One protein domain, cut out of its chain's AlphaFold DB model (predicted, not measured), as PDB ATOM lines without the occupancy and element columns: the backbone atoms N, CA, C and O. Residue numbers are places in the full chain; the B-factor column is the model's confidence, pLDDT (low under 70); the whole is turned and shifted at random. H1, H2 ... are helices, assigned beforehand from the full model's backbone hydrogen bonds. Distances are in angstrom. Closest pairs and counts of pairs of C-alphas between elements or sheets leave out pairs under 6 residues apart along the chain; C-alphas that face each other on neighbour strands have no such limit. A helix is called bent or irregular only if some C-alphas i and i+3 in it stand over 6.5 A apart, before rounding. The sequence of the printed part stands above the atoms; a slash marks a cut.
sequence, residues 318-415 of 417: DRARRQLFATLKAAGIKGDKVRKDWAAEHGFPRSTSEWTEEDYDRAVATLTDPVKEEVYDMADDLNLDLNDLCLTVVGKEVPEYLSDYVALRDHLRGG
ATOM      1  N   ASP A 318      43.195 -19.137  -6.181       83.44
ATOM      2  CA  ASP A 318      43.000 -19.700  -4.844       83.44
ATOM      3  C   ASP A 318      41.680 -20.459  -4.751       83.44
ATOM      4  O   ASP A 318      41.591 -21.507  -4.099       83.44
ATOM      5  N   ARG A 319      40.640 -19.975  -5.437       86.25
ATOM      6  CA  ARG A 319      39.397 -20.728  -5.627       86.25
ATOM      7  C   ARG A 319      39.650 -22.022  -6.406       86.25
ATOM      8  O   ARG A 319      39.277 -23.089  -5.912       86.25
ATOM      9  N   ALA A 320      40.345 -21.951  -7.545       89.56
ATOM     10  CA  ALA A 320      40.657 -23.121  -8.374       89.56
ATOM     11  C   ALA A 320      41.485 -24.175  -7.611       89.56
ATOM     12  O   ALA A 320      41.189 -25.374  -7.636       89.56
ATOM     13  N   ARG A 321      42.478 -23.731  -6.827       89.94
ATOM     14  CA  ARG A 321      43.307 -24.608  -5.984       89.94
ATOM     15  C   ARG A 321      42.504 -25.306  -4.890       89.94
ATOM     16  O   ARG A 321      42.684 -26.510  -4.679       89.94
ATOM     17  N   ARG A 322      41.607 -24.585  -4.210       87.88
ATOM     18  CA  ARG A 322      40.711 -25.168  -3.195       87.88
ATOM     19  C   ARG A 322      39.798 -26.227  -3.806       87.88
ATOM     20  O   ARG A 322      39.680 -27.318  -3.244       87.88
ATOM     21  N   GLN A 323      39.221 -25.941  -4.972       90.56
ATOM     22  CA  GLN A 323      38.356 -26.879  -5.685       90.56
ATOM     23  C   GLN A 323      39.090 -28.152  -6.092       90.56
ATOM     24  O   GLN A 323      38.633 -29.252  -5.774       90.56
ATOM     25  N   LEU A 324      40.276 -28.023  -6.685       93.25
ATOM     26  CA  LEU A 324      41.107 -29.170  -7.039       93.25
ATOM     27  C   LEU A 324      41.435 -30.045  -5.819       93.25
ATOM     28  O   LEU A 324      41.354 -31.270  -5.890       93.25
ATOM     29  N   PHE A 325      41.811 -29.449  -4.685       92.44
ATOM     30  CA  PHE A 325      42.210 -30.215  -3.501       92.44
ATOM     31  C   PHE A 325      41.039 -30.926  -2.825       92.44
ATOM     32  O   PHE A 325      41.209 -32.061  -2.363       92.44
ATOM     33  N   ALA A 326      39.860 -30.304  -2.798       89.75
ATOM     34  CA  ALA A 326      38.634 -30.965  -2.363       89.75
ATOM     35  C   ALA A 326      38.325 -32.180  -3.256       89.75
ATOM     36  O   ALA A 326      38.110 -33.284  -2.750       89.75
ATOM     37  N   THR A 327      38.425 -32.002  -4.574       92.19
ATOM     38  CA  THR A 327      38.193 -33.048  -5.577       92.19
ATOM     39  C   THR A 327      39.203 -34.201  -5.478       92.19
ATOM     40  O   THR A 327      38.804 -35.361  -5.394       92.19
ATOM     41  N   LEU A 328      40.505 -33.921  -5.350       92.62
ATOM     42  CA  LEU A 328      41.543 -34.942  -5.120       92.62
ATOM     43  C   LEU A 328      41.298 -35.743  -3.833       92.62
ATOM     44  O   LEU A 328      41.458 -36.966  -3.806       92.62
ATOM     45  N   LYS A 329      40.889 -35.067  -2.752       92.81
ATOM     46  CA  LYS A 329      40.579 -35.718  -1.472       92.81
ATOM     47  C   LYS A 329      39.381 -36.660  -1.601       92.81
ATOM     48  O   LYS A 329      39.432 -37.750  -1.022       92.81
ATOM     49  N   ALA A 330      38.343 -36.252  -2.335       90.56
ATOM     50  CA  ALA A 330      37.167 -37.071  -2.630       90.56
ATOM     51  C   ALA A 330      37.526 -38.300  -3.485       90.56
ATOM     52  O   ALA A 330      37.043 -39.392  -3.206       90.56
ATOM     53  N   ALA A 331      38.474 -38.162  -4.417       91.62
ATOM     54  CA  ALA A 331      39.027 -39.269  -5.205       91.62
ATOM     55  C   ALA A 331      39.951 -40.219  -4.406       91.62
ATOM     56  O   ALA A 331      40.495 -41.174  -4.953       91.62
ATOM     57  N   GLY A 332      40.180 -39.964  -3.111       93.44
ATOM     58  CA  GLY A 332      41.067 -40.772  -2.268       93.44
ATOM     59  C   GLY A 332      42.560 -40.437  -2.394       93.44
ATOM     60  O   GLY A 332      43.384 -41.055  -1.717       93.44
ATOM     61  N   ILE A 333      42.925 -39.421  -3.179       92.88
ATOM     62  CA  ILE A 333      44.308 -38.987  -3.399       92.88
ATOM     63  C   ILE A 333      44.723 -38.063  -2.245       92.88
ATOM     64  O   ILE A 333      44.547 -36.843  -2.275       92.88
ATOM     65  N   LYS A 334      45.254 -38.661  -1.171       88.44
ATOM     66  CA  LYS A 334      45.603 -37.961   0.077       88.44
ATOM     67  C   LYS A 334      47.111 -37.950   0.318       88.44
ATOM     68  O   LYS A 334      47.787 -38.968   0.205       88.44
ATOM     69  N   GLY A 335      47.624 -36.796   0.742       84.62
ATOM     70  CA  GLY A 335      49.040 -36.594   1.057       84.62
ATOM     71  C   GLY A 335      49.824 -35.928  -0.075       84.62
ATOM     72  O   GLY A 335      49.470 -36.011  -1.246       84.62
ATOM     73  N   ASP A 336      50.886 -35.210   0.285       87.38
ATOM     74  CA  ASP A 336      51.674 -34.403  -0.658       87.38
ATOM     75  C   ASP A 336      52.373 -35.253  -1.731       87.38
ATOM     76  O   ASP A 336      52.264 -34.972  -2.920       87.38
ATOM     77  N   LYS A 337      53.017 -36.352  -1.319       90.38
ATOM     78  CA  LYS A 337      53.709 -37.260  -2.243       90.38
ATOM     79  C   LYS A 337      52.752 -37.879  -3.269       90.38
ATOM     80  O   LYS A 337      53.020 -37.812  -4.459       90.38
ATOM     81  N   VAL A 338      51.619 -38.413  -2.808       92.19
ATOM     82  CA  VAL A 338      50.632 -39.087  -3.671       92.19
ATOM     83  C   VAL A 338      50.020 -38.110  -4.681       92.19
ATOM     84  O   VAL A 338      49.854 -38.463  -5.841       92.19
ATOM     85  N   ARG A 339      49.754 -36.859  -4.277       93.12
ATOM     86  CA  ARG A 339      49.272 -35.809  -5.194       93.12
ATOM     87  C   ARG A 339      50.294 -35.459  -6.275       93.12
ATOM     88  O   ARG A 339      49.916 -35.292  -7.426       93.12
ATOM     89  N   LYS A 340      51.579 -35.371  -5.917       92.50
ATOM     90  CA  LYS A 340      52.669 -35.103  -6.872       92.50
ATOM     91  C   LYS A 340      52.873 -36.252  -7.855       92.50
ATOM     92  O   LYS A 340      53.116 -35.996  -9.031       92.50
ATOM     93  N   ASP A 341      52.767 -37.486  -7.371       94.25
ATOM     94  CA  ASP A 341      52.853 -38.685  -8.206       94.25
ATOM     95  C   ASP A 341      51.666 -38.732  -9.189       94.25
ATOM     96  O   ASP A 341      51.884 -38.889 -10.388       94.25
ATOM     97  N   TRP A 342      50.441 -38.463  -8.714       96.19
ATOM     98  CA  TRP A 342      49.242 -38.367  -9.557       96.19
ATOM     99  C   TRP A 342      49.347 -37.254 -10.609       96.19
ATOM    100  O   TRP A 342      49.087 -37.491 -11.786       96.19
ATOM    101  N   ALA A 343      49.781 -36.054 -10.208       95.31
ATOM    102  CA  ALA A 343      49.969 -34.928 -11.121       95.31
ATOM    103  C   ALA A 343      50.962 -35.276 -12.242       95.31
ATOM    104  O   ALA A 343      50.684 -35.026 -13.411       95.31
ATOM    105  N   ALA A 344      52.085 -35.915 -11.899       94.62
ATOM    106  CA  ALA A 344      53.085 -36.336 -12.876       94.62
ATOM    107  C   ALA A 344      52.564 -37.427 -13.830       94.62
ATOM    108  O   ALA A 344      52.880 -37.388 -15.017       94.62
ATOM    109  N   GLU A 345      51.771 -38.380 -13.332       96.44
ATOM    110  CA  GLU A 345      51.146 -39.438 -14.139       96.44
ATOM    111  C   GLU A 345      50.177 -38.875 -15.190       96.44
ATOM    112  O   GLU A 345      50.111 -39.390 -16.303       96.44
ATOM    113  N   HIS A 346      49.492 -37.774 -14.870       95.69
ATOM    114  CA  HIS A 346      48.503 -37.135 -15.744       95.69
ATOM    115  C   HIS A 346      49.064 -35.922 -16.510       95.69
ATOM    116  O   HIS A 346      48.311 -35.144 -17.093       95.69
ATOM    117  N   GLY A 347      50.392 -35.758 -16.534       95.06
ATOM    118  CA  GLY A 347      51.067 -34.736 -17.340       95.06
ATOM    119  C   GLY A 347      50.965 -33.303 -16.806       95.06
ATOM    120  O   GLY A 347      51.202 -32.364 -17.562       95.06
ATOM    121  N   PHE A 348      50.640 -33.115 -15.526       95.94
ATOM    122  CA  PHE A 348      50.614 -31.803 -14.880       95.94
ATOM    123  C   PHE A 348      51.971 -31.436 -14.250       95.94
ATOM    124  O   PHE A 348      52.735 -32.324 -13.846       95.94
ATOM    125  N   PRO A 349      52.279 -30.132 -14.087       93.44
ATOM    126  CA  PRO A 349      53.432 -29.702 -13.303       93.44
ATOM    127  C   PRO A 349      53.384 -30.263 -11.875       93.44
ATOM    128  O   PRO A 349      52.320 -30.397 -11.268       93.44
ATOM    129  N   ARG A 350      54.545 -30.571 -11.286       86.25
ATOM    130  CA  ARG A 350      54.602 -31.164  -9.933       86.25
ATOM    131  C   ARG A 350      54.166 -30.202  -8.832       86.25
ATOM    132  O   ARG A 350      53.810 -30.655  -7.745       86.25
ATOM    133  N   SER A 351      54.246 -28.898  -9.080       88.56
ATOM    134  CA  SER A 351      53.797 -27.875  -8.145       88.56
ATOM    135  C   SER A 351      52.559 -27.179  -8.686       88.56
ATOM    136  O   SER A 351      52.597 -26.614  -9.773       88.56
ATOM    137  N   THR A 352      51.485 -27.125  -7.896       86.00
ATOM    138  CA  THR A 352      50.268 -26.376  -8.257       86.00
ATOM    139  C   THR A 352      50.509 -24.864  -8.365       86.00
ATOM    140  O   THR A 352      49.707 -24.143  -8.949       86.00
ATOM    141  N   SER A 353      51.642 -24.370  -7.848       84.88
ATOM    142  CA  SER A 353      52.109 -22.989  -8.041       84.88
ATOM    143  C   SER A 353      52.586 -22.692  -9.466       84.88
ATOM    144  O   SER A 353      52.814 -21.528  -9.795       84.88
ATOM    145  N   GLU A 354      52.734 -23.707 -10.313       89.06
ATOM    146  CA  GLU A 354      53.124 -23.587 -11.725       89.06
ATOM    147  C   GLU A 354      51.933 -23.797 -12.673       89.06
ATOM    148  O   GLU A 354      52.086 -23.634 -13.876       89.06
ATOM    149  N   TRP A 355      50.757 -24.146 -12.141       93.88
ATOM    150  CA  TRP A 355      49.579 -24.487 -12.939       93.88
ATOM    151  C   TRP A 355      48.890 -23.238 -13.479       93.88
ATOM    152  O   TRP A 355      48.716 -22.260 -12.734       93.88
ATOM    153  N   THR A 356      48.492 -23.305 -14.747       94.50
ATOM    154  CA  THR A 356      47.617 -22.332 -15.415       94.50
ATOM    155  C   THR A 356      46.143 -22.626 -15.118       94.50
ATOM    156  O   THR A 356      45.821 -23.676 -14.567       94.50
ATOM    157  N   GLU A 357      45.241 -21.713 -15.480       93.94
ATOM    158  CA  GLU A 357      43.786 -21.948 -15.445       93.94
ATOM    159  C   GLU A 357      43.405 -23.240 -16.187       93.94
ATOM    160  O   GLU A 357      42.786 -24.126 -15.603       93.94
ATOM    161  N   GLU A 358      43.926 -23.422 -17.404       94.25
ATOM    162  CA  GLU A 358      43.719 -24.636 -18.205       94.25
ATOM    163  C   GLU A 358      44.187 -25.919 -17.495       94.25
ATOM    164  O   GLU A 358      43.568 -26.974 -17.646       94.25
ATOM    165  N   ASP A 359      45.271 -25.862 -16.711       95.50
ATOM    166  CA  ASP A 359      45.733 -27.016 -15.935       95.50
ATOM    167  C   ASP A 359      44.772 -27.349 -14.786       95.50
ATOM    168  O   ASP A 359      44.516 -28.530 -14.532       95.50
ATOM    169  N   TYR A 360      44.229 -26.336 -14.098       94.31
ATOM    170  CA  TYR A 360      43.232 -26.541 -13.043       94.31
ATOM    171  C   TYR A 360      41.949 -27.142 -13.607       94.31
ATOM    172  O   TYR A 360      41.484 -28.161 -13.085       94.31
ATOM    173  N   ASP A 361      41.436 -26.583 -14.701       92.81
ATOM    174  CA  ASP A 361      40.216 -27.063 -15.346       92.81
ATOM    175  C   ASP A 361      40.394 -28.489 -15.863       92.81
ATOM    176  O   ASP A 361      39.584 -29.368 -15.563       92.81
ATOM    177  N   ARG A 362      41.512 -28.774 -16.550       96.06
ATOM    178  CA  ARG A 362      41.814 -30.124 -17.048       96.06
ATOM    179  C   ARG A 362      41.935 -31.132 -15.908       96.06
ATOM    180  O   ARG A 362      41.489 -32.269 -16.056       96.06
ATOM    181  N   ALA A 363      42.530 -30.763 -14.777       94.62
ATOM    182  CA  ALA A 363      42.663 -31.664 -13.635       94.62
ATOM    183  C   ALA A 363      41.330 -31.935 -12.927       94.62
ATOM    184  O   ALA A 363      41.074 -33.077 -12.539       94.62
ATOM    185  N   VAL A 364      40.481 -30.914 -12.769       93.88
ATOM    186  CA  VAL A 364      39.132 -31.087 -12.215       93.88
ATOM    187  C   VAL A 364      38.294 -31.957 -13.151       93.88
ATOM    188  O   VAL A 364      37.718 -32.936 -12.680       93.88
ATOM    189  N   ALA A 365      38.305 -31.682 -14.457       93.75
ATOM    190  CA  ALA A 365      37.638 -32.485 -15.483       93.75
ATOM    191  C   ALA A 365      38.097 -33.954 -15.445       93.75
ATOM    192  O   ALA A 365      37.284 -34.854 -15.277       93.75
ATOM    193  N   THR A 366      39.412 -34.207 -15.416       95.88
ATOM    194  CA  THR A 366      39.987 -35.569 -15.327       95.88
ATOM    195  C   THR A 366      39.442 -36.378 -14.141       95.88
ATOM    196  O   THR A 366      39.297 -37.596 -14.227       95.88
ATOM    197  N   LEU A 367      39.165 -35.716 -13.014       95.00
ATOM    198  CA  LEU A 367      38.668 -36.361 -11.797       95.00
ATOM    199  C   LEU A 367      37.140 -36.447 -11.743       95.00
ATOM    200  O   LEU A 367      36.614 -37.368 -11.120       95.00
ATOM    201  N   THR A 368      36.437 -35.481 -12.333       94.88
ATOM    202  CA  THR A 368      34.979 -35.341 -12.217       94.88
ATOM    203  C   THR A 368      34.230 -35.956 -13.388       94.88
ATOM    204  O   THR A 368      33.229 -36.624 -13.137       94.88
ATOM    205  N   ASP A 369      34.723 -35.817 -14.620       95.06
ATOM    206  CA  ASP A 369      34.033 -36.241 -15.844       95.06
ATOM    207  C   ASP A 369      33.594 -37.711 -15.824       95.06
ATOM    208  O   ASP A 369      32.429 -37.960 -16.119       95.06
ATOM    209  N   PRO A 370      34.407 -38.689 -15.369       95.62
ATOM    210  CA  PRO A 370      33.963 -40.084 -15.351       95.62
ATOM    211  C   PRO A 370      32.757 -40.337 -14.436       95.62
ATOM    212  O   PRO A 370      31.912 -41.175 -14.731       95.62
ATOM    213  N   VAL A 371      32.679 -39.634 -13.299       94.06
ATOM    214  CA  VAL A 371      31.548 -39.763 -12.361       94.06
ATOM    215  C   VAL A 371      30.377 -38.904 -12.820       94.06
ATOM    216  O   VAL A 371      29.226 -39.283 -12.637       94.06
ATOM    217  N   LYS A 372      30.668 -37.756 -13.434       95.19
ATOM    218  CA  LYS A 372      29.680 -36.882 -14.047       95.19
ATOM    219  C   LYS A 372      28.927 -37.626 -15.146       95.19
ATOM    220  O   LYS A 372      27.719 -37.740 -15.030       95.19
ATOM    221  N   GLU A 373      29.614 -38.185 -16.140       95.94
ATOM    222  CA  GLU A 373      28.995 -38.975 -17.217       95.94
ATOM    223  C   GLU A 373      28.086 -40.074 -16.652       95.94
ATOM    224  O   GLU A 373      26.921 -40.158 -17.022       95.94
ATOM    225  N   GLU A 374      28.563 -40.815 -15.648       95.69
ATOM    226  CA  GLU A 374      27.769 -41.846 -14.976       95.69
ATOM    227  C   GLU A 374      26.479 -41.300 -14.329       95.69
ATOM    228  O   GLU A 374      25.424 -41.924 -14.432       95.69
ATOM    229  N   VAL A 375      26.537 -40.142 -13.661       96.25
ATOM    230  CA  VAL A 375      25.355 -39.498 -13.057       96.25
ATOM    231  C   VAL A 375      24.368 -39.034 -14.125       96.25
ATOM    232  O   VAL A 375      23.165 -39.209 -13.942       96.25
ATOM    233  N   TYR A 376      24.860 -38.446 -15.216       95.12
ATOM    234  CA  TYR A 376      24.012 -37.968 -16.309       95.12
ATOM    235  C   TYR A 376      23.295 -39.133 -17.002       95.12
ATOM    236  O   TYR A 376      22.083 -39.055 -17.182       95.12
ATOM    237  N   ASP A 377      24.004 -40.226 -17.297       96.38
ATOM    238  CA  ASP A 377      23.415 -41.427 -17.898       96.38
ATOM    239  C   ASP A 377      22.333 -42.037 -16.989       96.38
ATOM    240  O   ASP A 377      21.232 -42.347 -17.439       96.38
ATOM    241  N   MET A 378      22.598 -42.147 -15.680       96.06
ATOM    242  CA  MET A 378      21.617 -42.666 -14.716       96.06
ATOM    243  C   MET A 378      20.384 -41.766 -14.570       96.06
ATOM    244  O   MET A 378      19.270 -42.268 -14.416       96.06
ATOM    245  N   ALA A 379      20.573 -40.445 -14.567       93.88
ATOM    246  CA  ALA A 379      19.468 -39.498 -14.471       93.88
ATOM    247  C   ALA A 379      18.580 -39.537 -15.727       93.88
ATOM    248  O   ALA A 379      17.357 -39.492 -15.594       93.88
ATOM    249  N   ASP A 380      19.180 -39.682 -16.915       95.38
ATOM    250  CA  ASP A 380      18.461 -39.827 -18.187       95.38
ATOM    251  C   ASP A 380      17.677 -41.148 -18.243       95.38
ATOM    252  O   ASP A 380      16.476 -41.146 -18.519       95.38
ATOM    253  N   ASP A 381      18.303 -42.265 -17.847       95.25
ATOM    254  CA  ASP A 381      17.655 -43.584 -17.759       95.25
ATOM    255  C   ASP A 381      16.424 -43.583 -16.829       95.25
ATOM    256  O   ASP A 381      15.454 -44.316 -17.053       95.25
ATOM    257  N   LEU A 382      16.451 -42.757 -15.780       94.38
ATOM    258  CA  LEU A 382      15.364 -42.596 -14.810       94.38
ATOM    259  C   LEU A 382      14.408 -41.440 -15.150       94.38
ATOM    260  O   LEU A 382      13.406 -41.262 -14.453       94.38
ATOM    261  N   ASN A 383      14.679 -40.686 -16.221       95.06
ATOM    262  CA  ASN A 383      13.935 -39.499 -16.643       95.06
ATOM    263  C   ASN A 383      13.743 -38.485 -15.491       95.06
ATOM    264  O   ASN A 383      12.631 -38.012 -15.231       95.06
ATOM    265  N   LEU A 384      14.831 -38.190 -14.774       93.19
ATOM    266  CA  LEU A 384      14.877 -37.234 -13.665       93.19
ATOM    267  C   LEU A 384      15.468 -35.894 -14.119       93.19
ATOM    268  O   LEU A 384      16.412 -35.861 -14.907       93.19
ATOM    269  N   ASP A 385      14.949 -34.783 -13.586       93.69
ATOM    270  CA  ASP A 385      15.580 -33.472 -13.760       93.69
ATOM    271  C   ASP A 385      16.808 -33.372 -12.847       93.69
ATOM    272  O   ASP A 385      16.712 -33.453 -11.618       93.69
ATOM    273  N   LEU A 386      17.980 -33.205 -13.460       91.31
ATOM    274  CA  LEU A 386      19.244 -33.137 -12.744       91.31
ATOM    275  C   LEU A 386      19.313 -31.923 -11.805       91.31
ATOM    276  O   LEU A 386      19.925 -32.033 -10.745       91.31
ATOM    277  N   ASN A 387      18.680 -30.798 -12.147       91.75
ATOM    278  CA  ASN A 387      18.687 -29.608 -11.291       91.75
ATOM    279  C   ASN A 387      17.904 -29.862  -9.995       91.75
ATOM    280  O   ASN A 387      18.395 -29.570  -8.902       91.75
ATOM    281  N   ASP A 388      16.729 -30.486 -10.105       92.06
ATOM    282  CA  ASP A 388      15.913 -30.875  -8.950       92.06
ATOM    283  C   ASP A 388      16.637 -31.914  -8.083       92.06
ATOM    284  O   ASP A 388      16.629 -31.831  -6.849       92.06
ATOM    285  N   LEU A 389      17.324 -32.868  -8.720       91.81
ATOM    286  CA  LEU A 389      18.134 -33.867  -8.029       91.81
ATOM    287  C   LEU A 389      19.303 -33.221  -7.267       91.81
ATOM    288  O   LEU A 389      19.544 -33.555  -6.106       91.81
ATOM    289  N   CYS A 390      19.999 -32.260  -7.882       92.44
ATOM    290  CA  CYS A 390      21.091 -31.516  -7.249       92.44
ATOM    291  C   CYS A 390      20.614 -30.723  -6.031       92.44
ATOM    292  O   CYS A 390      21.232 -30.799  -4.962       92.44
ATOM    293  N   LEU A 391      19.482 -30.027  -6.153       91.88
ATOM    294  CA  LEU A 391      18.888 -29.281  -5.046       91.88
ATOM    295  C   LEU A 391      18.449 -30.204  -3.908       91.88
ATOM    296  O   LEU A 391      18.651 -29.874  -2.740       91.88
ATOM    297  N   THR A 392      17.902 -31.375  -4.229       92.50
ATOM    298  CA  THR A 392      17.389 -32.319  -3.227       92.50
ATOM    299  C   THR A 392      18.510 -33.047  -2.486       92.50
ATOM    300  O   THR A 392      18.472 -33.159  -1.261       92.50
ATOM    301  N   VAL A 393      19.517 -33.540  -3.212       92.06
ATOM    302  CA  VAL A 393      20.570 -34.402  -2.649       92.06
ATOM    303  C   VAL A 393      21.733 -33.586  -2.088       92.06
ATOM    304  O   VAL A 393      22.268 -33.912  -1.029       92.06
ATOM    305  N   VAL A 394      22.139 -32.528  -2.792       91.81
ATOM    306  CA  VAL A 394      23.351 -31.752  -2.476       91.81
ATOM    307  C   VAL A 394      23.010 -30.361  -1.927       91.81
ATOM    308  O   VAL A 394      23.848 -29.739  -1.275       91.81
ATOM    309  N   GLY A 395      21.785 -29.867  -2.137       91.25
ATOM    310  CA  GLY A 395      21.375 -28.530  -1.699       91.25
ATOM    311  C   GLY A 395      21.954 -27.404  -2.557       91.25
ATOM    312  O   GLY A 395      22.121 -26.292  -2.057       91.25
ATOM    313  N   LYS A 396      22.309 -27.689  -3.818       90.94
ATOM    314  CA  LYS A 396      22.918 -26.737  -4.759       90.94
ATOM    315  C   LYS A 396      22.236 -26.813  -6.119       90.94
ATOM    316  O   LYS A 396      21.780 -27.882  -6.505       90.94
ATOM    317  N   GLU A 397      22.231 -25.706  -6.855       88.19
ATOM    318  CA  GLU A 397      21.706 -25.677  -8.229       88.19
ATOM    319  C   GLU A 397      22.582 -26.484  -9.196       88.19
ATOM    320  O   GLU A 397      22.063 -27.138 -10.094       88.19
ATOM    321  N   VAL A 398      23.906 -26.473  -8.996       89.62
ATOM    322  CA  VAL A 398      24.872 -27.173  -9.854       89.62
ATOM    323  C   VAL A 398      25.916 -27.891  -8.986       89.62
ATOM    324  O   VAL A 398      26.378 -27.314  -7.995       89.62
ATOM    325  N   PRO A 399      26.321 -29.132  -9.319       88.94
ATOM    326  CA  PRO A 399      27.406 -29.815  -8.624       88.94
ATOM    327  C   PRO A 399      28.761 -29.196  -8.990       88.94
ATOM    328  O   PRO A 399      29.130 -29.118 -10.163       88.94
ATOM    329  N   GLU A 400      29.532 -28.798  -7.977       87.38
ATOM    330  CA  GLU A 400      30.806 -28.080  -8.158       87.38
ATOM    331  C   GLU A 400      32.035 -28.965  -7.906       87.38
ATOM    332  O   GLU A 400      33.125 -28.704  -8.425       87.38
ATOM    333  N   TYR A 401      31.882 -30.013  -7.091       91.31
ATOM    334  CA  TYR A 401      32.978 -30.875  -6.643       91.31
ATOM    335  C   TYR A 401      32.691 -32.347  -6.935       91.31
ATOM    336  O   TYR A 401      31.539 -32.773  -7.001       91.31
ATOM    337  N   LEU A 402      33.738 -33.176  -7.002       93.31
ATOM    338  CA  LEU A 402      33.578 -34.630  -7.152       93.31
ATOM    339  C   LEU A 402      32.729 -35.262  -6.038       93.31
ATOM    340  O   LEU A 402      32.009 -36.220  -6.291       93.31
ATOM    341  N   SER A 403      32.784 -34.734  -4.812       92.56
ATOM    342  CA  SER A 403      31.927 -35.203  -3.717       92.56
ATOM    343  C   SER A 403      30.439 -35.046  -4.018       92.56
ATOM    344  O   SER A 403      29.656 -35.898  -3.612       92.56
ATOM    345  N   ASP A 404      30.068 -33.988  -4.741       94.12
ATOM    346  CA  ASP A 404      28.683 -33.693  -5.101       94.12
ATOM    347  C   ASP A 404      28.198 -34.735  -6.123       94.12
ATOM    348  O   ASP A 404      27.165 -35.370  -5.926       94.12
ATOM    349  N   TYR A 405      29.011 -35.015  -7.149       95.69
ATOM    350  CA  TYR A 405      28.730 -36.068  -8.132       95.69
ATOM    351  C   TYR A 405      28.684 -37.470  -7.513       95.69
ATOM    352  O   TYR A 405      27.824 -38.274  -7.862       95.69
ATOM    353  N   VAL A 406      29.573 -37.776  -6.563       94.50
ATOM    354  CA  VAL A 406      29.544 -39.061  -5.848       94.50
ATOM    355  C   VAL A 406      28.266 -39.198  -5.020       94.50
ATOM    356  O   VAL A 406      27.650 -40.258  -5.059       94.50
ATOM    357  N   ALA A 407      27.835 -38.140  -4.324       93.44
ATOM    358  CA  ALA A 407      26.589 -38.154  -3.561       93.44
ATOM    359  C   ALA A 407      25.367 -38.394  -4.464       93.44
ATOM    360  O   ALA A 407      24.525 -39.230  -4.142       93.44
ATOM    361  N   LEU A 408      25.309 -37.718  -5.618       94.56
ATOM    362  CA  LEU A 408      24.251 -37.914  -6.614       94.56
ATOM    363  C   LEU A 408      24.228 -39.348  -7.144       94.56
ATOM    364  O   LEU A 408      23.183 -39.993  -7.132       94.56
ATOM    365  N   ARG A 409      25.385 -39.881  -7.544       96.19
ATOM    366  CA  ARG A 409      25.497 -41.263  -8.024       96.19
ATOM    367  C   ARG A 409      25.056 -42.270  -6.966       96.19
ATOM    368  O   ARG A 409      24.345 -43.224  -7.273       96.19
ATOM    369  N   ASP A 410      25.509 -42.094  -5.731       94.56
ATOM    370  CA  ASP A 410      25.212 -43.031  -4.651       94.56
ATOM    371  C   ASP A 410      23.715 -42.995  -4.292       94.56
ATOM    372  O   ASP A 410      23.129 -44.047  -4.038       94.56
ATOM    373  N   HIS A 411      23.072 -41.823  -4.377       93.75
ATOM    374  CA  HIS A 411      21.621 -41.682  -4.254       93.75
ATOM    375  C   HIS A 411      20.869 -42.392  -5.395       93.75
ATOM    376  O   HIS A 411      19.996 -43.219  -5.128       93.75
ATOM    377  N   LEU A 412      21.274 -42.176  -6.654       92.75
ATOM    378  CA  LEU A 412      20.685 -42.840  -7.827       92.75
ATOM    379  C   LEU A 412      20.819 -44.373  -7.764       92.75
ATOM    380  O   LEU A 412      19.903 -45.101  -8.144       92.75
ATOM    381  N   ARG A 413      21.930 -44.888  -7.221       93.94
ATOM    382  CA  ARG A 413      22.143 -46.330  -6.993       93.94
ATOM    383  C   ARG A 413      21.357 -46.888  -5.805       93.94
ATOM    384  O   ARG A 413      21.063 -48.083  -5.788       93.94
ATOM    385  N   GLY A 414      21.073 -46.059  -4.802       87.00
ATOM    386  CA  GLY A 414      20.386 -46.450  -3.570       87.00
ATOM    387  C   GLY A 414      18.901 -46.765  -3.760       87.00
ATOM    388  O   GLY A 414      18.325 -47.456  -2.924       87.00
ATOM    389  N   GLY A 415      18.291 -46.304  -4.858       68.12
ATOM    390  CA  GLY A 415      16.881 -46.557  -5.177       68.12
ATOM    391  C   GLY A 415      15.881 -45.896  -4.217       68.12
ATOM    392  O   GLY A 415      14.693 -46.200  -4.285       68.12
TER     393      GLY A 415
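This is residues 318 to 415 of the 417 residues of an uncharacterized protein of Deltaproteobacteria bacterium (UniProt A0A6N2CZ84). A long bent helix, H3, makes one long side of an elongated body; H1 packs on its first arm, H3a, and H5 on its second arm, H3b, so that H1 and H5 form a second row that meets where Thr 327 and Leu 402 come together. The short helices H2 and H4 stand crosswise near the two ends of the long axis, H4 packing on H5 and H2 touching no helix. The printed part has 98 residues with five named helices, in the order H1, H2, H3, H4, H5, and no named strand; its class is all helix. It is only just compact, close to loose, with a radius of gyration of the C-alphas of 14.7 A, and spans 42 by 21 by 19 A.

H3, residues 357 to 381, was assigned as one helix by its hydrogen bonds but is bent, with C-alphas 367 and 370 at 7.0 A. Its arms are H3a, residues 357 to 367, 15.7 A long, and H3b, residues 370 to 381, 16.9 A long; C-alpha 357 is at (43.786, -21.948, -15.445). H1 covers residues 318 to 330, 18.5 A, and begins with C-alpha 318 at (43.000, -19.700, -4.844). H5 covers residues 402 to 414, 18.1 A, and ends with C-alpha 414 at (20.386, -46.450, -3.570). H2 is residues 336 to 345, 14.4 A, and H4 is residues 386 to 393, 10.3 A.

The arms H3a and H3b stand at a steep tilt of 60 degrees. H5 is the hub, touching three helices. H5 touches H3b, the closest C-alphas being those of Val 375 and Arg 409, 5.3 A apart; they run the same way at a tilt of 37 degrees, only just steep. H1 touches H3a at a shallow tilt of 16 degrees, the same way, with the C-alphas of Leu 324 and Val 364 closest at 5.9 A. Residues 326 to 330 of H1 touch residues 402 to 403 of H5, with the C-alphas of Thr 327 and Leu 402 closest at 5.1 A. H4 touches residues 407 to 411 of H5, about perpendicular at 87 degrees, with the C-alphas of Val 393 and Leu 408 closest at 6.5 A. H2 is close to H1 but not clearly touching, with the C-alphas of Leu 328 and Arg 339 closest at 7.8 A. H2 and H4 are apart. Helix packing is mostly crossed, one of four pairs being at a shallow tilt. In H1, H2, H3a, H3b, H4 and H5 every O i to N i+4 pair is within hydrogen-bond range.

The C-alphas farthest apart, those of Glu 354 and Gly 415, are 43.4 A from each other. The printed part has no cut. The link from H2 to H3, 11 residues, is long. The mean pLDDT of the printed part is 92.3, and residue 415 is under 70.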